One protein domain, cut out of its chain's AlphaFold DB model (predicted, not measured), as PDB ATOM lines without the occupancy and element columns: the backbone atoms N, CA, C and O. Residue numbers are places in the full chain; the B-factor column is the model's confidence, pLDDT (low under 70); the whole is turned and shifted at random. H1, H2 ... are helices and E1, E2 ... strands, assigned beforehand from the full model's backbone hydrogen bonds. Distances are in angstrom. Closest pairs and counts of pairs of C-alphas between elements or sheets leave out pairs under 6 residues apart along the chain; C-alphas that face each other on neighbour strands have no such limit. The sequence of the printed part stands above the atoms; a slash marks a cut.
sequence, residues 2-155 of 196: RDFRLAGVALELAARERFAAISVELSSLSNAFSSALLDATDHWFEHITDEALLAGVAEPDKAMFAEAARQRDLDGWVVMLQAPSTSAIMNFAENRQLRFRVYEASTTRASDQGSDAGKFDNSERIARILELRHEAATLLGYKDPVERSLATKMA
ATOM      1  N   ARG A   2     265.165 253.081 456.001       59.03
ATOM      2  CA  ARG A   2     265.584 252.919 457.414       59.03
ATOM      3  C   ARG A   2     267.051 252.484 457.585       59.03
ATOM      4  O   ARG A   2     267.749 253.062 458.412       59.03
ATOM      5  N   ASP A   3     267.534 251.573 456.742       65.19
ATOM      6  CA  ASP A   3     268.928 251.096 456.790       65.19
ATOM      7  C   ASP A   3     269.938 252.177 456.370       65.19
ATOM      8  O   ASP A   3     271.007 252.292 456.961       65.19
ATOM      9  N   PHE A   4     269.556 253.059 455.438       61.81
ATOM     10  CA  PHE A   4     270.370 254.213 455.032       61.81
ATOM     11  C   PHE A   4     270.570 255.220 456.175       61.81
ATOM     12  O   PHE A   4     271.657 255.775 456.325       61.81
ATOM     13  N   ARG A   5     269.552 255.424 457.026       66.62
ATOM     14  CA  ARG A   5     269.683 256.270 458.222       66.62
ATOM     15  C   ARG A   5     270.589 255.621 459.265       66.62
ATOM     16  O   ARG A   5     271.429 256.298 459.835       66.62
ATOM     17  N   LEU A   6     270.466 254.311 459.478       75.19
ATOM     18  CA  LEU A   6     271.298 253.568 460.435       75.19
ATOM     19  C   LEU A   6     272.777 253.475 460.027       75.19
ATOM     20  O   LEU A   6     273.629 253.280 460.899       75.19
ATOM     21  N   ALA A   7     273.053 253.633 458.730       76.88
ATOM     22  CA  ALA A   7     274.385 253.713 458.140       76.88
ATOM     23  C   ALA A   7     274.976 255.139 458.116       76.88
ATOM     24  O   ALA A   7     276.082 255.324 457.621       76.88
ATOM     25  N   GLY A   8     274.259 256.154 458.619       76.62
ATOM     26  CA  GLY A   8     274.758 257.534 458.676       76.62
ATOM     27  C   GLY A   8     274.782 258.270 457.332       76.62
ATOM     28  O   GLY A   8     275.421 259.310 457.217       76.62
ATOM     29  N   VAL A   9     274.068 257.775 456.313       76.62
ATOM     30  CA  VAL A   9     274.070 258.361 454.955       76.62
ATOM     31  C   VAL A   9     273.454 259.765 454.922       76.62
ATOM     32  O   VAL A   9     273.816 260.573 454.074       76.62
ATOM     33  N   ALA A  10     272.552 260.065 455.859       79.38
ATOM     34  CA  ALA A  10     271.883 261.360 455.986       79.38
ATOM     35  C   ALA A  10     272.634 262.370 456.880       79.38
ATOM     36  O   ALA A  10     272.083 263.422 457.186       79.38
ATOM     37  N   LEU A  11     273.843 262.042 457.352       86.31
ATOM     38  CA  LEU A  11     274.642 262.944 458.182       86.31
ATOM     39  C   LEU A  11     275.343 264.008 457.334       86.31
ATOM     40  O   LEU A  11     275.863 263.715 456.255       86.31
ATOM     41  N   GLU A  12     275.430 265.218 457.885       87.81
ATOM     42  CA  GLU A  12     276.292 266.283 457.370       87.81
ATOM     43  C   GLU A  12     277.762 265.847 457.357       87.81
ATOM     44  O   GLU A  12     278.173 264.984 458.138       87.81
ATOM     45  N   LEU A  13     278.567 266.458 456.481       87.38
ATOM     46  CA  LEU A  13     279.918 265.991 456.140       87.38
ATOM     47  C   LEU A  13     280.782 265.647 457.368       87.38
ATOM     48  O   LEU A  13     281.277 264.525 457.459       87.38
ATOM     49  N   ALA A  14     280.883 266.554 458.343       90.81
ATOM     50  CA  ALA A  14     281.693 266.351 459.548       90.81
ATOM     51  C   ALA A  14     281.175 265.208 460.445       90.81
ATOM     52  O   ALA A  14     281.949 264.391 460.945       90.81
ATOM     53  N   ALA A  15     279.853 265.106 460.626       91.62
ATOM     54  CA  ALA A  15     279.242 264.034 461.411       91.62
ATOM     55  C   ALA A  15     279.399 262.672 460.716       91.62
ATOM     56  O   ALA A  15     279.639 261.660 461.374       91.62
ATOM     57  N   ARG A  16     279.320 262.649 459.381       91.94
ATOM     58  CA  ARG A  16     279.544 261.453 458.565       91.94
ATOM     59  C   ARG A  16     280.988 260.960 458.654       91.94
ATOM     60  O   ARG A  16     281.206 259.761 458.805       91.94
ATOM     61  N   GLU A  17     281.962 261.866 458.594       94.62
ATOM     62  CA  GLU A  17     283.386 261.544 458.761       94.62
ATOM     63  C   GLU A  17     283.672 260.973 460.152       94.62
ATOM     64  O   GLU A  17     284.299 259.916 460.269       94.62
ATOM     65  N   ARG A  18     283.140 261.601 461.211       96.62
ATOM     66  CA  ARG A  18     283.284 261.081 462.575       96.62
ATOM     67  C   ARG A  18     282.627 259.710 462.734       96.62
ATOM     68  O   ARG A  18     283.238 258.810 463.304       96.62
ATOM     69  N   PHE A  19     281.424 259.517 462.197       95.12
ATOM     70  CA  PHE A  19     280.722 258.232 462.243       95.12
ATOM     71  C   PHE A  19     281.499 257.108 461.532       95.12
ATOM     72  O   PHE A  19     281.578 255.984 462.039       95.12
ATOM     73  N   ALA A  20     282.120 257.408 460.386       94.62
ATOM     74  CA  ALA A  20     282.988 256.468 459.682       94.62
ATOM     75  C   ALA A  20     284.238 256.119 460.509       94.62
ATOM     76  O   ALA A  20     284.557 254.939 460.659       94.62
ATOM     77  N   ALA A  21     284.893 257.116 461.113       97.56
ATOM     78  CA  ALA A  21     286.048 256.899 461.987       97.56
ATOM     79  C   ALA A  21     285.700 256.032 463.211       97.56
ATOM     80  O   ALA A  21     286.412 255.073 463.506       97.56
ATOM     81  N   ILE A  22     284.565 256.303 463.870       97.88
ATOM     82  CA  ILE A  22     284.063 255.486 464.986       97.88
ATOM     83  C   ILE A  22     283.836 254.036 464.546       97.88
ATOM     84  O   ILE A  22     284.157 253.108 465.284       97.88
ATOM     85  N   SER A  23     283.293 253.827 463.345       95.88
ATOM     86  CA  SER A  23     283.031 252.479 462.828       95.88
ATOM     87  C   SER A  23     284.328 251.679 462.658       95.88
ATOM     88  O   SER A  23     284.383 250.520 463.063       95.88
ATOM     89  N   VAL A  24     285.386 252.309 462.135       98.12
ATOM     90  CA  VAL A  24     286.721 251.695 462.013       98.12
ATOM     91  C   VAL A  24     287.314 251.377 463.389       98.12
ATOM     92  O   VAL A  24     287.802 250.266 463.605       98.12
ATOM     93  N   GLU A  25     287.231 252.315 464.336       98.31
ATOM     94  CA  GLU A  25     287.745 252.138 465.700       98.31
ATOM     95  C   GLU A  25     287.015 250.998 466.435       98.31
ATOM     96  O   GLU A  25     287.656 250.121 467.013       98.31
ATOM     97  N   LEU A  26     285.683 250.929 466.334       98.38
ATOM     98  CA  LEU A  26     284.878 249.843 466.904       98.38
ATOM     99  C   LEU A  26     285.229 248.474 466.316       98.38
ATOM    100  O   LEU A  26     285.280 247.492 467.062       98.38
ATOM    101  N   SER A  27     285.468 248.385 465.005       98.12
ATOM    102  CA  SER A  27     285.919 247.144 464.366       98.12
ATOM    103  C   SER A  27     287.290 246.714 464.885       98.12
ATOM    104  O   SER A  27     287.468 245.550 465.244       98.12
ATOM    105  N   SER A  28     288.238 247.649 464.996       98.44
ATOM    106  CA  SER A  28     289.569 247.378 465.549       98.44
ATOM    107  C   SER A  28     289.497 246.899 467.006       98.44
ATOM    108  O   SER A  28     290.045 245.847 467.335       98.44
ATOM    109  N   LEU A  29     288.742 247.600 467.858       98.56
ATOM    110  CA  LEU A  29     288.554 247.240 469.266       98.56
ATOM    111  C   LEU A  29     287.860 245.886 469.441       98.56
ATOM    112  O   LEU A  29     288.231 245.127 470.329       98.56
ATOM    113  N   SER A  30     286.883 245.558 468.591       98.12
ATOM    114  CA  SER A  30     286.182 244.265 468.646       98.12
ATOM    115  C   SER A  30     287.109 243.098 468.288       98.12
ATOM    116  O   SER A  30     287.055 242.045 468.929       98.12
ATOM    117  N   ASN A  31     287.993 243.296 467.306       98.31
ATOM    118  CA  ASN A  31     289.016 242.313 466.951       98.31
ATOM    119  C   ASN A  31     290.038 242.151 468.082       98.31
ATOM    120  O   ASN A  31     290.327 241.026 468.481       98.31
ATOM    121  N   ALA A  32     290.528 243.260 468.647       98.38
ATOM    122  CA  ALA A  32     291.461 243.235 469.771       98.38
ATOM    123  C   ALA A  32     290.856 242.564 471.016       98.38
ATOM    124  O   ALA A  32     291.526 241.767 471.665       98.38
ATOM    125  N   PHE A  33     289.579 242.832 471.311       98.56
ATOM    126  CA  PHE A  33     288.843 242.173 472.391       98.56
ATOM    127  C   PHE A  33     288.800 240.653 472.206       98.56
ATOM    128  O   PHE A  33     289.102 239.901 473.133       98.56
ATOM    129  N   SER A  34     288.441 240.212 470.997       97.94
ATOM    130  CA  SER A  34     288.308 238.791 470.666       97.94
ATOM    131  C   SER A  34     289.659 238.075 470.694       97.94
ATOM    132  O   SER A  34     289.740 236.972 471.225       97.94
ATOM    133  N   SER A  35     290.715 238.721 470.184       98.25
ATOM    134  CA  SER A  35     292.088 238.206 470.250       98.25
ATOM    135  C   SER A  35     292.537 238.035 471.695       98.25
ATOM    136  O   SER A  35     292.924 236.941 472.069       98.25
ATOM    137  N   ALA A  36     292.387 239.065 472.533       97.88
ATOM    138  CA  ALA A  36     292.803 238.997 473.932       97.88
ATOM    139  C   ALA A  36     292.076 237.884 474.709       97.88
ATOM    140  O   ALA A  36     292.675 237.214 475.547       97.88
ATOM    141  N   LEU A  37     290.793 237.646 474.414       97.19
ATOM    142  CA  LEU A  37     290.039 236.548 475.019       97.19
ATOM    143  C   LEU A  37     290.532 235.168 474.556       97.19
ATOM    144  O   LEU A  37     290.582 234.238 475.368       97.19
ATOM    145  N   LEU A  38     290.872 235.026 473.271       97.38
ATOM    146  CA  LEU A  38     291.451 233.799 472.729       97.38
ATOM    147  C   LEU A  38     292.831 233.544 473.340       97.38
ATOM    148  O   LEU A  38     293.048 232.477 473.903       97.38
ATOM    149  N   ASP A  39     293.694 234.558 473.344       97.56
ATOM    150  CA  ASP A  39     295.036 234.490 473.922       97.56
ATOM    151  C   ASP A  39     294.977 234.109 475.408       97.56
ATOM    152  O   ASP A  39     295.699 233.218 475.842       97.56
ATOM    153  N   ALA A  40     294.062 234.699 476.189       97.31
ATOM    154  CA  ALA A  40     293.849 234.320 477.588       97.31
ATOM    155  C   ALA A  40     293.354 232.871 477.752       97.31
ATOM    156  O   ALA A  40     293.714 232.198 478.715       97.31
ATOM    157  N   THR A  41     292.519 232.390 476.827       96.69
ATOM    158  CA  THR A  41     291.979 231.020 476.853       96.69
ATOM    159  C   THR A  41     293.053 229.986 476.516       96.69
ATOM    160  O   THR A  41     293.097 228.940 477.160       96.69
ATOM    161  N   ASP A  42     293.913 230.277 475.540       95.25
ATOM    162  CA  ASP A  42     294.969 229.370 475.080       95.25
ATOM    163  C   ASP A  42     296.225 229.431 475.963       95.25
ATOM    164  O   ASP A  42     296.955 228.442 476.071       95.25
ATOM    165  N   HIS A  43     296.477 230.578 476.606       96.12
ATOM    166  CA  HIS A  43     297.612 230.771 477.503       96.12
ATOM    167  C   HIS A  43     297.511 229.911 478.763       96.12
ATOM    168  O   HIS A  43     298.511 229.331 479.192       96.12
ATOM    169  N   TRP A  44     296.322 229.846 479.360       97.31
ATOM    170  CA  TRP A  44     296.123 229.109 480.596       97.31
ATOM    171  C   TRP A  44     295.990 227.613 480.325       97.31
ATOM    172  O   TRP A  44     295.166 227.166 479.524       97.31
ATOM    173  N   PHE A  45     296.757 226.828 481.067       97.25
ATOM    174  CA  PHE A  45     296.556 225.397 481.178       97.25
ATOM    175  C   PHE A  45     297.068 224.909 482.532       97.25
ATOM    176  O   PHE A  45     297.967 225.510 483.121       97.25
ATOM    177  N   GLU A  46     296.520 223.798 483.012       97.38
ATOM    178  CA  GLU A  46     296.994 223.143 484.226       97.38
ATOM    179  C   GLU A  46     297.502 221.744 483.888       97.38
ATOM    180  O   GLU A  46     296.749 220.885 483.426       97.38
ATOM    181  N   HIS A  47     298.801 221.539 484.097       98.31
ATOM    182  CA  HIS A  47     299.463 220.256 483.906       98.31
ATOM    183  C   HIS A  47     299.313 219.393 485.158       98.31
ATOM    184  O   HIS A  47     299.640 219.817 486.266       98.31
ATOM    185  N   ILE A  48     298.810 218.178 484.972       98.12
ATOM    186  CA  ILE A  48     298.517 217.216 486.026       98.12
ATOM    187  C   ILE A  48     299.271 215.925 485.715       98.12
ATOM    188  O   ILE A  48     299.101 215.335 484.651       98.12
ATOM    189  N   THR A  49     300.083 215.469 486.664       97.81
ATOM    190  CA  THR A  49     300.802 214.185 486.591       97.81
ATOM    191  C   THR A  49     300.261 213.147 487.573       97.81
ATOM    192  O   THR A  49     300.480 211.954 487.383       97.81
ATOM    193  N   ASP A  50     299.525 213.586 488.595       97.50
ATOM    194  CA  ASP A  50     298.843 212.721 489.552       97.50
ATOM    195  C   ASP A  50     297.382 212.508 489.132       97.50
ATOM    196  O   ASP A  50     296.549 213.413 489.242       97.50
ATOM    197  N   GLU A  51     297.063 211.297 488.672       96.62
ATOM    198  CA  GLU A  51     295.712 210.925 488.242       96.62
ATOM    199  C   GLU A  51     294.674 211.067 489.366       96.62
ATOM    200  O   GLU A  51     293.500 211.324 489.090       96.62
ATOM    201  N   ALA A  52     295.079 210.969 490.639       97.06
ATOM    202  CA  ALA A  52     294.161 211.121 491.767       97.06
ATOM    203  C   ALA A  52     293.498 212.511 491.799       97.06
ATOM    204  O   ALA A  52     292.379 212.662 492.296       97.06
ATOM    205  N   LEU A  53     294.139 213.534 491.217       96.19
ATOM    206  CA  LEU A  53     293.555 214.870 491.079       96.19
ATOM    207  C   LEU A  53     292.376 214.908 490.090       96.19
ATOM    208  O   LEU A  53     291.542 215.809 490.189       96.19
ATOM    209  N   LEU A  54     292.274 213.922 489.193       97.31
ATOM    210  CA  LEU A  54     291.206 213.751 488.202       97.31
ATOM    211  C   LEU A  54     290.123 212.754 488.650       97.31
ATOM    212  O   LEU A  54     289.326 212.302 487.826       97.31
ATOM    213  N   ALA A  55     290.058 212.406 489.939       97.19
ATOM    214  CA  ALA A  55     288.986 211.570 490.474       97.19
ATOM    215  C   ALA A  55     287.595 212.109 490.073       97.19
ATOM    216  O   ALA A  55     287.341 213.314 490.144       97.19
ATOM    217  N   GLY A  56     286.713 211.214 489.619       95.62
ATOM    218  CA  GLY A  56     285.366 211.524 489.117       95.62
ATOM    219  C   GLY A  56     285.286 211.957 487.650       95.62
ATOM    220  O   GLY A  56     284.221 211.840 487.051       95.62
ATOM    221  N   VAL A  57     286.391 212.389 487.034       96.75
ATOM    222  CA  VAL A  57     286.427 212.732 485.603       96.75
ATOM    223  C   VAL A  57     286.309 211.460 484.758       96.75
ATOM    224  O   VAL A  57     287.009 210.476 485.006       96.75
ATOM    225  N   ALA A  58     285.433 211.472 483.752       95.69
ATOM    226  CA  ALA A  58     285.204 210.319 482.887       95.69
ATOM    227  C   ALA A  58     286.399 210.046 481.956       95.69
ATOM    228  O   ALA A  58     287.100 210.961 481.524       95.69
ATOM    229  N   GLU A  59     286.601 208.779 481.585       96.62
ATOM    230  CA  GLU A  59     287.717 208.360 480.720       96.62
ATOM    231  C   GLU A  59     287.808 209.108 479.374       96.62
ATOM    232  O   GLU A  59     288.918 209.482 478.995       96.62
ATOM    233  N   PRO A  60     286.704 209.415 478.658       96.75
ATOM    234  CA  PRO A  60     286.786 210.224 477.440       96.75
ATOM    235  C   PRO A  60     287.356 211.632 477.678       96.75
ATOM    236  O   PRO A  60     288.120 212.134 476.852       96.75
ATOM    237  N   ASP A  61     287.032 212.254 478.814       97.25
ATOM    238  CA  ASP A  61     287.534 213.582 479.175       97.25
ATOM    239  C   ASP A  61     289.011 213.518 479.586       97.25
ATOM    240  O   ASP A  61     289.814 214.349 479.159       97.25
ATOM    241  N   LYS A  62     289.410 212.483 480.342       97.88
ATOM    242  CA  LYS A  62     290.829 212.227 480.634       97.88
ATOM    243  C   LYS A  62     291.631 211.987 479.355       97.88
ATOM    244  O   LYS A  62     292.729 212.518 479.223       97.88
ATOM    245  N   ALA A  63     291.095 211.239 478.390       97.75
ATOM    246  CA  ALA A  63     291.755 211.013 477.106       97.75
ATOM    247  C   ALA A  63     291.964 212.327 476.332       97.75
ATOM    248  O   ALA A  63     293.038 212.546 475.772       97.75
ATOM    249  N   MET A  64     290.981 213.235 476.360       97.69
ATOM    250  CA  MET A  64     291.122 214.581 475.798       97.69
ATOM    251  C   MET A  64     292.244 215.374 476.488       97.69
ATOM    252  O   MET A  64     293.048 216.009 475.806       97.69
ATOM    253  N   PHE A  65     292.343 215.323 477.821       98.38
ATOM    254  CA  PHE A  65     293.423 216.001 478.549       98.38
ATOM    255  C   PHE A  65     294.800 215.387 478.273       98.38
ATOM    256  O   PHE A  65     295.787 216.116 478.186       98.38
ATOM    257  N   ALA A  66     294.880 214.066 478.110       98.38
ATOM    258  CA  ALA A  66     296.124 213.377 477.772       98.38
ATOM    259  C   ALA A  66     296.599 213.727 476.354       98.38
ATOM    260  O   ALA A  66     297.784 213.953 476.122       98.38
ATOM    261  N   GLU A  67     295.674 213.839 475.399       98.00
ATOM    262  CA  GLU A  67     296.001 214.314 474.054       98.00
ATOM    263  C   GLU A  67     296.467 215.778 474.069       98.00
ATOM    264  O   GLU A  67     297.445 216.119 473.407       98.00
ATOM    265  N   ALA A  68     295.842 216.637 474.880       97.56
ATOM    266  CA  ALA A  68     296.286 218.018 475.053       97.56
ATOM    267  C   ALA A  68     297.692 218.130 475.672       97.56
ATOM    268  O   ALA A  68     298.431 219.057 475.324       97.56
ATOM    269  N   ALA A  69     298.059 217.197 476.560       98.12
ATOM    270  CA  ALA A  69     299.403 217.079 477.123       98.12
ATOM    271  C   ALA A  69     300.415 216.650 476.053       98.12
ATOM    272  O   ALA A  69     301.417 217.332 475.850       98.12
ATOM    273  N   ARG A  70     300.093 215.606 475.276       98.06
ATOM    274  CA  ARG A  70     300.909 215.136 474.142       98.06
ATOM    275  C   ARG A  70     301.182 216.229 473.112       98.06
ATOM    276  O   ARG A  70     302.308 216.362 472.660       98.06
ATOM    277  N   GLN A  71     300.177 217.034 472.764       97.25
ATOM    278  CA  GLN A  71     300.338 218.160 471.831       97.25
ATOM    279  C   GLN A  71     301.261 219.270 472.355       97.25
ATOM    280  O   GLN A  71     301.687 220.125 471.583       97.25
ATOM    281  N   ARG A  72     301.536 219.275 473.662       96.75
ATOM    282  CA  ARG A  72     302.432 220.212 474.347       96.75
ATOM    283  C   ARG A  72     303.752 219.563 474.764       96.75
ATOM    284  O   ARG A  72     304.495 220.182 475.516       96.75
ATOM    285  N   ASP A  73     304.022 218.337 474.311       97.81
ATOM    286  CA  ASP A  73     305.189 217.543 474.709       97.81
ATOM    287  C   ASP A  73     305.302 217.356 476.238       97.81
ATOM    288  O   ASP A  73     306.392 217.355 476.810       97.81
ATOM    289  N   LEU A  74     304.155 217.207 476.912       97.94
ATOM    290  CA  LEU A  74     304.045 216.947 478.350       97.94
ATOM    291  C   LEU A  74     303.479 215.543 478.608       97.94
ATOM    292  O   LEU A  74     302.589 215.076 477.895       97.94
ATOM    293  N   ASP A  75     303.951 214.899 479.674       97.12
ATOM    294  CA  ASP A  75     303.380 213.645 480.180       97.12
ATOM    295  C   ASP A  75     302.071 213.886 480.954       97.12
ATOM    296  O   ASP A  75     301.797 214.996 481.397       97.12
ATOM    297  N   GLY A  76     301.269 212.849 481.196       97.88
ATOM    298  CA  GLY A  76     300.058 212.967 482.017       97.88
ATOM    299  C   GLY A  76     298.917 213.693 481.300       97.88
ATOM    300  O   GLY A  76     298.531 213.300 480.200       97.88
ATOM    301  N   TRP A  77     298.347 214.718 481.937       98.69
ATOM    302  CA  TRP A  77     297.117 215.384 481.499       98.69
ATOM    303  C   TRP A  77     297.243 216.904 481.524       98.69
ATOM    304  O   TRP A  77     297.866 217.475 482.416       98.69
ATOM    305  N   VAL A  78     296.590 217.573 480.577       98.50
ATOM    306  CA  VAL A  78     296.485 219.031 480.539       98.50
ATOM    307  C   VAL A  78     295.019 219.456 480.517       98.50
ATOM    308  O   VAL A  78     294.278 219.151 479.582       98.50
ATOM    309  N   VAL A  79     294.613 220.198 481.549       98.06
ATOM    310  CA  VAL A  79     293.310 220.870 481.625       98.06
ATOM    311  C   VAL A  79     293.421 222.253 480.980       98.06
ATOM    312  O   VAL A  79     294.415 222.949 481.171       98.06
ATOM    313  N   MET A  80     292.404 222.660 480.219       97.62
ATOM    314  CA  MET A  80     292.381 223.891 479.420       97.62
ATOM    315  C   MET A  80     291.102 224.697 479.692       97.62
ATOM    316  O   MET A  80     290.139 224.192 480.267       97.62
ATOM    317  N   LEU A  81     291.044 225.947 479.219       96.94
ATOM    318  CA  LEU A  81     289.856 226.803 479.385       96.94
ATOM    319  C   LEU A  81     288.805 226.674 478.270       96.94
ATOM    320  O   LEU A  81     287.806 227.397 478.254       96.94
ATOM    321  N   GLN A  82     288.999 225.747 477.333       94.81
ATOM    322  CA  GLN A  82     288.021 225.446 476.288       94.81
ATOM    323  C   GLN A  82     286.771 224.791 476.894       94.81
ATOM    324  O   GLN A  82     286.871 223.963 477.800       94.81
ATOM    325  N   ALA A  83     285.589 225.124 476.364       91.94
ATOM    326  CA  ALA A  83     284.305 224.766 476.977       91.94
ATOM    327  C   ALA A  83     284.123 223.268 477.326       91.94
ATOM    328  O   ALA A  83     283.612 222.995 478.417       91.94
ATOM    329  N   PRO A  84     284.541 222.294 476.486       93.75
ATOM    330  CA  PRO A  84     284.477 220.878 476.857       93.75
ATOM    331  C   PRO A  84     285.337 220.551 478.086       93.75
ATOM    332  O   PRO A  84     284.866 219.885 479.004       93.75
ATOM    333  N   SER A  85     286.558 221.095 478.156       95.44
ATOM    334  CA  SER A  85     287.490 220.864 479.266       95.44
ATOM    335  C   SER A  85     286.986 221.466 480.575       95.44
ATOM    336  O   SER A  85     286.916 220.762 481.584       95.44
ATOM    337  N   THR A  86     286.544 222.726 480.560       96.25
ATOM    338  CA  THR A  86     286.018 223.371 481.771       96.25
ATOM    339  C   THR A  86     284.762 222.670 482.275       96.25
ATOM    340  O   THR A  86     284.599 222.491 483.478       96.25
ATOM    341  N   SER A  87     283.874 222.245 481.369       96.00
ATOM    342  CA  SER A  87     282.620 221.582 481.748       96.00
ATOM    343  C   SER A  87     282.870 220.214 482.379       96.00
ATOM    344  O   SER A  87     282.232 219.892 483.380       96.00
ATOM    345  N   ALA A  88     283.820 219.436 481.851       96.56
ATOM    346  CA  ALA A  88     284.191 218.143 482.421       96.56
ATOM    347  C   ALA A  88     284.691 218.281 483.869       96.56
ATOM    348  O   ALA A  88     284.226 217.574 484.764       96.56
ATOM    349  N   ILE A  89     285.570 219.256 484.129       97.94
ATOM    350  CA  ILE A  89     286.066 219.509 485.485       97.94
ATOM    351  C   ILE A  89     284.953 220.004 486.410       97.94
ATOM    352  O   ILE A  89     284.794 219.478 487.511       97.94
ATOM    353  N   MET A  90     284.170 220.998 485.986       97.00
ATOM    354  CA  MET A  90     283.159 221.603 486.858       97.00
ATOM    355  C   MET A  90     282.027 220.641 487.223       97.00
ATOM    356  O   MET A  90     281.506 220.732 488.334       97.00
ATOM    357  N   ASN A  91     281.668 219.726 486.320       94.00
ATOM    358  CA  ASN A  91     280.567 218.791 486.534       94.00
ATOM    359  C   ASN A  91     280.992 217.501 487.244       94.00
ATOM    360  O   ASN A  91     280.189 216.955 487.999       94.00
ATOM    361  N   PHE A  92     282.212 217.005 487.004       95.19
ATOM    362  CA  PHE A  92     282.573 215.634 487.382       95.19
ATOM    363  C   PHE A  92     283.797 215.510 488.290       95.19
ATOM    364  O   PHE A  92     283.884 214.536 489.034       95.19
ATOM    365  N   ALA A  93     284.733 216.465 488.283       96.50
ATOM    366  CA  ALA A  93     285.924 216.342 489.120       96.50
ATOM    367  C   ALA A  93     285.553 216.417 490.608       96.50
ATOM    368  O   ALA A  93     284.964 217.400 491.062       96.50
ATOM    369  N   GLU A  94     285.956 215.427 491.401       95.50
ATOM    370  CA  GLU A  94     285.708 215.390 492.848       95.50
ATOM    371  C   GLU A  94     286.631 216.349 493.610       95.50
ATOM    372  O   GLU A  94     286.244 216.928 494.634       95.50
ATOM    373  N   ASN A  95     287.823 216.616 493.068       95.38
ATOM    374  CA  ASN A  95     288.801 217.512 493.670       95.38
ATOM    375  C   ASN A  95     288.321 218.977 493.661       95.38
ATOM    376  O   ASN A  95     288.336 219.668 492.640       95.38
ATOM    377  N   ARG A  96     287.937 219.484 494.840       95.38
ATOM    378  CA  ARG A  96     287.444 220.860 495.021       95.38
ATOM    379  C   ARG A  96     288.462 221.928 494.620       95.38
ATOM    380  O   ARG A  96     288.057 222.972 494.121       95.38
ATOM    381  N   GLN A  97     289.749 221.689 494.860       96.94
ATOM    382  CA  GLN A  97     290.797 222.661 494.543       96.94
ATOM    383  C   GLN A  97     291.024 222.758 493.034       96.94
ATOM    384  O   GLN A  97     291.174 223.863 492.522       96.94
ATOM    385  N   LEU A  98     290.965 221.631 492.317       97.19
ATOM    386  CA  LEU A  98     290.999 221.628 490.853       97.19
ATOM    387  C   LEU A  98     289.799 222.388 490.272       97.19
ATOM    388  O   LEU A  98     289.981 223.275 489.441       97.19
ATOM    389  N   ARG A  99     288.579 222.119 490.768       97.88
ATOM    390  CA  ARG A  99     287.386 222.885 490.359       97.88
ATOM    391  C   ARG A  99     287.554 224.382 490.612       97.88
ATOM    392  O   ARG A  99     287.177 225.181 489.765       97.88
ATOM    393  N   PHE A 100     288.113 224.764 491.762       97.12
ATOM    394  CA  PHE A 100     288.326 226.171 492.098       97.12
ATOM    395  C   PHE A 100     289.315 226.854 491.147       97.12
ATOM    396  O   PHE A 100     288.977 227.909 490.618       97.12
ATOM    397  N   ARG A 101     290.478 226.250 490.869       97.12
ATOM    398  CA  ARG A 101     291.470 226.830 489.947       97.12
ATOM    399  C   ARG A 101     290.922 226.997 488.531       97.12
ATOM    400  O   ARG A 101     291.073 228.064 487.947       97.12
ATOM    401  N   VAL A 102     290.222 225.986 488.009       97.44
ATOM    402  CA  VAL A 102     289.583 226.061 486.683       97.44
ATOM    403  C   VAL A 102     288.467 227.108 486.656       97.44
ATOM    404  O   VAL A 102     288.337 227.847 485.681       97.44
ATOM    405  N   TYR A 103     287.663 227.200 487.720       97.19
ATOM    406  CA  TYR A 103     286.619 228.218 487.852       97.19
ATOM    407  C   TYR A 103     287.202 229.633 487.868       97.19
ATOM    408  O   TYR A 103     286.751 230.482 487.098       97.19
ATOM    409  N   GLU A 104     288.197 229.882 488.721       97.44
ATOM    410  CA  GLU A 104     288.864 231.180 488.835       97.44
ATOM    411  C   GLU A 104     289.451 231.575 487.480       97.44
ATOM    412  O   GLU A 104     289.019 232.567 486.901       97.44
ATOM    413  N   ALA A 105     290.295 230.719 486.897       97.00
ATOM    414  CA  ALA A 105     290.906 230.969 485.600       97.00
ATOM    415  C   ALA A 105     289.876 231.224 484.487       97.00
ATOM    416  O   ALA A 105     290.043 232.153 483.704       97.00
ATOM    417  N   SER A 106     288.781 230.454 484.424       96.38
ATOM    418  CA  SER A 106     287.740 230.617 483.398       96.38
ATOM    419  C   SER A 106     286.928 231.908 483.554       96.38
ATOM    420  O   SER A 106     286.545 232.516 482.545       96.38
ATOM    421  N   THR A 107     286.659 232.329 484.794       96.44
ATOM    422  CA  THR A 107     285.827 233.506 485.104       96.44
ATOM    423  C   THR A 107     286.592 234.822 485.081       96.44
ATOM    424  O   THR A 107     285.973 235.859 484.848       96.44
ATOM    425  N   THR A 108     287.915 234.789 485.243       97.19
ATOM    426  CA  THR A 108     288.783 235.975 485.197       97.19
ATOM    427  C   THR A 108     289.568 236.097 483.886       97.19
ATOM    428  O   THR A 108     290.559 236.819 483.808       97.19
ATOM    429  N   ARG A 109     289.168 235.378 482.826       96.62
ATOM    430  CA  ARG A 109     289.826 235.495 481.513       96.62
ATOM    431  C   ARG A 109     289.766 236.923 480.996       96.62
ATOM    432  O   ARG A 109     288.695 237.529 480.964       96.62
ATOM    433  N   ALA A 110     290.902 237.391 480.483       97.56
ATOM    434  CA  ALA A 110     291.024 238.698 479.846       97.56
ATOM    435  C   ALA A 110     290.495 239.847 480.725       97.56
ATOM    436  O   ALA A 110     289.867 240.784 480.223       97.56
ATOM    437  N   SER A 111     290.744 239.765 482.035       97.31
ATOM    438  CA  SER A 111     290.403 240.804 483.002       97.31
ATOM    439  C   SER A 111     291.617 241.244 483.822       97.31
ATOM    440  O   SER A 111     292.735 240.744 483.686       97.31
ATOM    441  N   ASP A 112     291.380 242.205 484.698       96.44
ATOM    442  CA  ASP A 112     292.288 242.704 485.726       96.44
ATOM    443  C   ASP A 112     292.372 241.785 486.966       96.44
ATOM    444  O   ASP A 112     292.923 242.183 487.989       96.44
ATOM    445  N   GLN A 113     291.823 240.564 486.903       96.12
ATOM    446  CA  GLN A 113     291.721 239.626 488.029       96.12
ATOM    447  C   GLN A 113     292.323 238.252 487.683       96.12
ATOM    448  O   GLN A 113     292.525 237.920 486.516       96.12
ATOM    449  N   GLY A 114     292.572 237.430 488.707       92.56
ATOM    450  CA  GLY A 114     293.099 236.067 488.565       92.56
ATOM    451  C   GLY A 114     294.605 235.997 488.302       92.56
ATOM    452  O   GLY A 114     295.333 236.974 488.475       92.56
ATOM    453  N   SER A 115     295.093 234.821 487.898       88.50
ATOM    454  CA  SER A 115     296.533 234.559 487.728       88.50
ATOM    455  C   SER A 115     297.191 235.364 486.603       88.50
ATOM    456  O   SER A 115     298.385 235.637 486.674       88.50
ATOM    457  N   ASP A 116     296.415 235.763 485.592       91.88
ATOM    458  CA  ASP A 116     296.863 236.543 484.429       91.88
ATOM    459  C   ASP A 116     296.338 237.989 484.441       91.88
ATOM    460  O   ASP A 116     296.216 238.628 483.390       91.88
ATOM    461  N   ALA A 117     296.018 238.505 485.633       94.19
ATOM    462  CA  ALA A 117     295.494 239.851 485.834       94.19
ATOM    463  C   ALA A 117     296.294 240.906 485.051       94.19
ATOM    464  O   ALA A 117     297.515 241.017 485.174       94.19
ATOM    465  N   GLY A 118     295.593 241.690 484.229       94.19
ATOM    466  CA  GLY A 118     296.182 242.798 483.471       94.19
ATOM    467  C   GLY A 118     296.895 242.396 482.174       94.19
ATOM    468  O   GLY A 118     297.129 243.251 481.324       94.19
ATOM    469  N   LYS A 119     297.212 241.111 481.962       96.31
ATOM    470  CA  LYS A 119     297.982 240.655 480.788       96.31
ATOM    471  C   LYS A 119     297.181 240.716 479.487       96.31
ATOM    472  O   LYS A 119     297.690 241.149 478.456       96.31
ATOM    473  N   PHE A 120     295.925 240.288 479.554       97.06
ATOM    474  CA  PHE A 120     294.986 240.259 478.429       97.06
ATOM    475  C   PHE A 120     293.751 241.129 478.702       97.06
ATOM    476  O   PHE A 120     292.699 240.920 478.107       97.06
ATOM    477  N   ASP A 121     293.859 242.078 479.634       97.88
ATOM    478  CA  ASP A 121     292.717 242.813 480.176       97.88
ATOM    479  C   ASP A 121     291.941 243.571 479.089       97.88
ATOM    480  O   ASP A 121     292.505 244.308 478.276       97.88
ATOM    481  N   ASN A 122     290.627 243.355 479.069       98.25
ATOM    482  CA  ASN A 122     289.676 243.966 478.154       98.25
ATOM    483  C   ASN A 122     288.883 245.130 478.764       98.25
ATOM    484  O   ASN A 122     288.083 245.734 478.046       98.25
ATOM    485  N   SER A 123     289.096 245.477 480.033       97.56
ATOM    486  CA  SER A 123     288.321 246.494 480.757       97.56
ATOM    487  C   SER A 123     288.305 247.846 480.038       97.56
ATOM    488  O   SER A 123     287.233 248.380 479.736       97.56
ATOM    489  N   GLU A 124     289.474 248.363 479.649       97.69
ATOM    490  CA  GLU A 124     289.575 249.629 478.908       97.69
ATOM    491  C   GLU A 124     288.964 249.536 477.502       97.69
ATOM    492  O   GLU A 124     288.293 250.466 477.045       97.69
ATOM    493  N   ARG A 125     289.120 248.391 476.819       97.81
ATOM    494  CA  ARG A 125     288.505 248.174 475.498       97.81
ATOM    495  C   ARG A 125     286.983 248.201 475.598       97.81
ATOM    496  O   ARG A 125     286.337 248.822 474.759       97.81
ATOM    497  N   ILE A 126     286.407 247.570 476.622       98.31
ATOM    498  CA  ILE A 126     284.961 247.581 476.876       98.31
ATOM    499  C   ILE A 126     284.483 249.012 477.122       98.31
ATOM    500  O   ILE A 126     283.525 249.437 476.474       98.31
ATOM    501  N   ALA A 127     285.154 249.758 478.006       98.38
ATOM    502  CA  ALA A 127     284.809 251.150 478.288       98.38
ATOM    503  C   ALA A 127     284.804 251.985 476.999       98.38
ATOM    504  O   ALA A 127     283.797 252.614 476.664       98.38
ATOM    505  N   ARG A 128     285.868 251.871 476.197       98.44
ATOM    506  CA  ARG A 128     285.984 252.593 474.931       98.44
ATOM    507  C   ARG A 128     284.924 252.188 473.905       98.44
ATOM    508  O   ARG A 128     284.354 253.041 473.228       98.44
ATOM    509  N   ILE A 129     284.611 250.896 473.799       98.38
ATOM    510  CA  ILE A 129     283.533 250.396 472.933       98.38
ATOM    511  C   ILE A 129     282.184 251.004 473.338       98.38
ATOM    512  O   ILE A 129     281.390 251.358 472.464       98.38
ATOM    513  N   LEU A 130     281.898 251.118 474.638       97.94
ATOM    514  CA  LEU A 130     280.647 251.697 475.134       97.94
ATOM    515  C   LEU A 130     280.549 253.195 474.821       97.94
ATOM    516  O   LEU A 130     279.511 253.628 474.317       97.94
ATOM    517  N   GLU A 131     281.625 253.952 475.040       98.31
ATOM    518  CA  GLU A 131     281.714 255.373 474.679       98.31
ATOM    519  C   GLU A 131     281.443 255.595 473.187       98.31
ATOM    520  O   GLU A 131     280.557 256.363 472.813       98.31
ATOM    521  N   LEU A 132     282.154 254.863 472.327       98.31
ATOM    522  CA  LEU A 132     282.029 254.976 470.874       98.31
ATOM    523  C   LEU A 132     280.641 254.571 470.377       98.31
ATOM    524  O   LEU A 132     280.090 255.198 469.471       98.31
ATOM    525  N   ARG A 133     280.042 253.528 470.964       97.19
ATOM    526  CA  ARG A 133     278.662 253.136 470.644       97.19
ATOM    527  C   ARG A 133     277.677 254.236 471.016       97.19
ATOM    528  O   ARG A 133     276.738 254.461 470.251       97.19
ATOM    529  N   HIS A 134     277.870 254.884 472.165       97.50
ATOM    530  CA  HIS A 134     277.035 255.998 472.603       97.50
ATOM    531  C   HIS A 134     277.160 257.179 471.639       97.50
ATOM    532  O   HIS A 134     276.152 257.601 471.078       97.50
ATOM    533  N   GLU A 135     278.384 257.611 471.336       96.94
ATOM    534  CA  GLU A 135     278.643 258.697 470.388       96.94
ATOM    535  C   GLU A 135     278.043 258.410 469.001       96.94
ATOM    536  O   GLU A 135     277.341 259.248 468.434       96.94
ATOM    537  N   ALA A 136     278.233 257.195 468.473       95.69
ATOM    538  CA  ALA A 136     277.658 256.790 467.191       95.69
ATOM    539  C   ALA A 136     276.121 256.833 467.188       95.69
ATOM    540  O   ALA A 136     275.515 257.160 466.167       95.69
ATOM    541  N   ALA A 137     275.471 256.493 468.305       94.62
ATOM    542  CA  ALA A 137     274.021 256.589 468.431       94.62
ATOM    543  C   ALA A 137     273.552 258.051 468.452       94.62
ATOM    544  O   ALA A 137     272.622 258.394 467.719       94.62
ATOM    545  N   THR A 138     274.240 258.910 469.208       94.81
ATOM    546  CA  THR A 138     273.944 260.346 469.297       94.81
ATOM    547  C   THR A 138     274.105 261.052 467.958       94.81
ATOM    548  O   THR A 138     273.221 261.816 467.573       94.81
ATOM    549  N   LEU A 139     275.160 260.744 467.193       94.25
ATOM    550  CA  LEU A 139     275.346 261.293 465.842       94.25
ATOM    551  C   LEU A 139     274.157 260.986 464.925       94.25
ATOM    552  O   LEU A 139     273.760 261.826 464.127       94.25
ATOM    553  N   LEU A 140     273.548 259.808 465.068       91.88
ATOM    554  CA  LEU A 140     272.383 259.381 464.286       91.88
ATOM    555  C   LEU A 140     271.036 259.910 464.819       91.88
ATOM    556  O   LEU A 140     269.980 259.537 464.289       91.88
ATOM    557  N   GLY A 141     271.063 260.753 465.854       91.12
ATOM    558  CA  GLY A 141     269.882 261.347 466.477       91.12
ATOM    559  C   GLY A 141     269.152 260.430 467.461       91.12
ATOM    560  O   GLY A 141     267.969 260.641 467.704       91.12
ATOM    561  N   TYR A 142     269.820 259.402 467.993       91.12
ATOM    562  CA  TYR A 142     269.295 258.579 469.086       91.12
ATOM    563  C   TYR A 142     269.864 259.045 470.429       91.12
ATOM    564  O   TYR A 142     271.001 259.503 470.509       91.12
ATOM    565  N   LYS A 143     269.102 258.878 471.507       91.25
ATOM    566  CA  LYS A 143     269.515 259.170 472.883       91.25
ATOM    567  C   LYS A 143     270.685 258.294 473.329       91.25
ATOM    568  O   LYS A 143     271.574 258.763 474.031       91.25
ATOM    569  N   ASP A 144     270.656 257.014 472.965       90.88
ATOM    570  CA  ASP A 144     271.629 256.020 473.408       90.88
ATOM    571  C   ASP A 144     271.694 254.801 472.453       90.88
ATOM    572  O   ASP A 144     270.877 254.663 471.529       90.88
ATOM    573  N   PRO A 145     272.668 253.886 472.640       89.94
ATOM    574  CA  PRO A 145     272.801 252.694 471.802       89.94
ATOM    575  C   PRO A 145     271.610 251.736 471.877       89.94
ATOM    576  O   PRO A 145     271.391 250.968 470.935       89.94
ATOM    577  N   VAL A 146     270.859 251.744 472.984       90.38
ATOM    578  CA  VAL A 146     269.699 250.868 473.180       90.38
ATOM    579  C   VAL A 146     268.567 251.336 472.279       90.38
ATOM    580  O   VAL A 146     268.035 250.525 471.523       90.38
ATOM    581  N   GLU A 147     268.259 252.631 472.271       88.38
ATOM    582  CA  GLU A 147     267.252 253.213 471.381       88.38
ATOM    583  C   GLU A 147     267.597 252.961 469.905       88.38
ATOM    584  O   GLU A 147     266.752 252.497 469.133       88.38
ATOM    585  N   ARG A 148     268.872 253.147 469.526       88.62
ATOM    586  CA  ARG A 148     269.355 252.787 468.184       88.62
ATOM    587  C   ARG A 148     269.129 251.303 467.874       88.62
ATOM    588  O   ARG A 148     268.707 250.968 466.770       88.62
ATOM    589  N   SER A 149     269.410 250.410 468.824       89.00
ATOM    590  CA  SER A 149     269.238 248.961 468.648       89.00
ATOM    591  C   SER A 149     267.768 248.547 468.540       89.00
ATOM    592  O   SER A 149     267.442 247.621 467.800       89.00
ATOM    593  N   LEU A 150     266.873 249.223 469.261       88.62
ATOM    594  CA  LEU A 150     265.438 248.947 469.230       88.62
ATOM    595  C   LEU A 150     264.781 249.396 467.933       88.62
ATOM    596  O   LEU A 150     263.826 248.759 467.500       88.62
ATOM    597  N   ALA A 151     265.339 250.401 467.256       84.69
ATOM    598  CA  ALA A 151     264.837 250.853 465.961       84.69
ATOM    599  C   ALA A 151     264.754 249.732 464.905       84.69
ATOM    600  O   ALA A 151     264.010 249.877 463.934       84.69
ATOM    601  N   THR A 152     265.494 248.626 465.072       81.81
ATOM    602  CA  THR A 152     265.442 247.450 464.188       81.81
ATOM    603  C   THR A 152     264.692 246.242 464.750       81.81
ATOM    604  O   THR A 152     264.493 245.275 464.019       81.81
ATOM    605  N   LYS A 153     264.249 246.281 466.009       85.19
ATOM    606  CA  LYS A 153     263.676 245.134 466.731       85.19
ATOM    607  C   LYS A 153     262.173 245.298 466.953       85.19
ATOM    608  O   LYS A 153     261.622 246.382 466.818       85.19
ATOM    609  N   MET A 154     261.511 244.196 467.313       82.25
ATOM    610  CA  MET A 154     260.070 244.183 467.607       82.25
ATOM    611  C   MET A 154     259.723 244.578 469.043       82.25
ATOM    612  O   MET A 154     258.550 244.726 469.376       82.25
ATOM    613  N   ALA A 155     260.731 244.739 469.900       82.38
ATOM    614  CA  ALA A 155     260.517 245.158 471.273       82.38
ATOM    615  C   ALA A 155     260.052 246.629 471.322       82.38
ATOM    616  O   ALA A 155     260.692 247.477 470.699       82.38
TER     617      ALA A 155
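AT A GLANCE: This is residues 2 to 155 of the 196 residues of the protein "Oligopeptidase A" of Sphingomonas jeddahensis (UniProt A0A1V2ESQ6). Picture a long rod built on one long helix, H2, with a head at one end where H4, H3 and the helical hairpin H5 and H6 gather round a small two-stranded sheet, E1 and E2. A long loop, residues 108 to 122, leads from the head to H7, which folds back along the other half of H2, and the short H8 packs on H7 there, while H1 lies at that same end. The printed part has 154 residues with eight named helices and two named strands, in the order H1 H2 E1 H3 H4 E2 H5 H6 H7 H8; the sheet, E1 - E2, is antiparallel and the class is mostly helix. The whole is only just loose, close to extended, with a radius of gyration of the C-alphas of 22.0 A and spans of 67 by 33 by 24 A.

IN THESE COORDINATES: Find C-alpha 2 at (265.584, 252.919, 457.414), where H1, residues 2 to 6, begins. H2, residues 13 to 43, runs 44.8 A from C-alpha 13 at (279.918, 265.991, 456.140) to C-alpha 43 at (297.612, 230.771, 477.503). Next come E1, residues 45 to 48; H3, residues 51 to 54; H4, residues 59 to 70, 16.2 A long; and E2, residues 77 to 80. H5, residues 83 to 92, is 14.0 A long and H6, residues 96 to 107, is 16.2 A. H7, residues 123 to 139, spans 24.7 A, and H8, residues 145 to 150, ends at C-alpha 150, (265.438, 248.947, 469.230).

HOW THE PARTS SIT: Start with H1, which touches no helix. H2 touches H7 at a shallow tilt of 24 degrees, opposite ways; look at the closest C-alphas, Phe 19 and Ala 136, 6.0 A apart. E1 and E2 are antiparallel: N 46 and O 79 are 2.9 A apart and N 48 and O 77 are 2.8 A apart, within hydrogen-bond range. H4 comes closest to E2 at the C-alphas of Ala 66 and Trp 77, 4.3 A apart. H4 and H5 only just touch, with 3 pairs of C-alphas within 8 A, the closest being Asp 61 and Ala 88 at 6.5 A. In the hairpin H5 and H6, the closest C-alphas are those of Met 90 and Arg 99, 5.6 A apart, at a shallow tilt of 30 degrees. H6 is near E1 and E2. H7 touches H8 with residues 133 to 137 alone, at a steep tilt of 62 degrees; the closest C-alphas are those of Ala 137 and Pro 145, 5.3 A apart. In H1, H2, H4, H5, H6, H7 and H8 every O i to N i+4 pair is within hydrogen-bond range; H3 is too short for such a pair.

THE WHOLE: The C-alphas of Glu 12 and Ala 52 are the two farthest apart, at 67.4 A. The printed part has no cut, and the link from H6 to H7, 15 residues, is long. The mean pLDDT of the printed part is 94.1; look for low confidence, under 70, at residues 2 to 5.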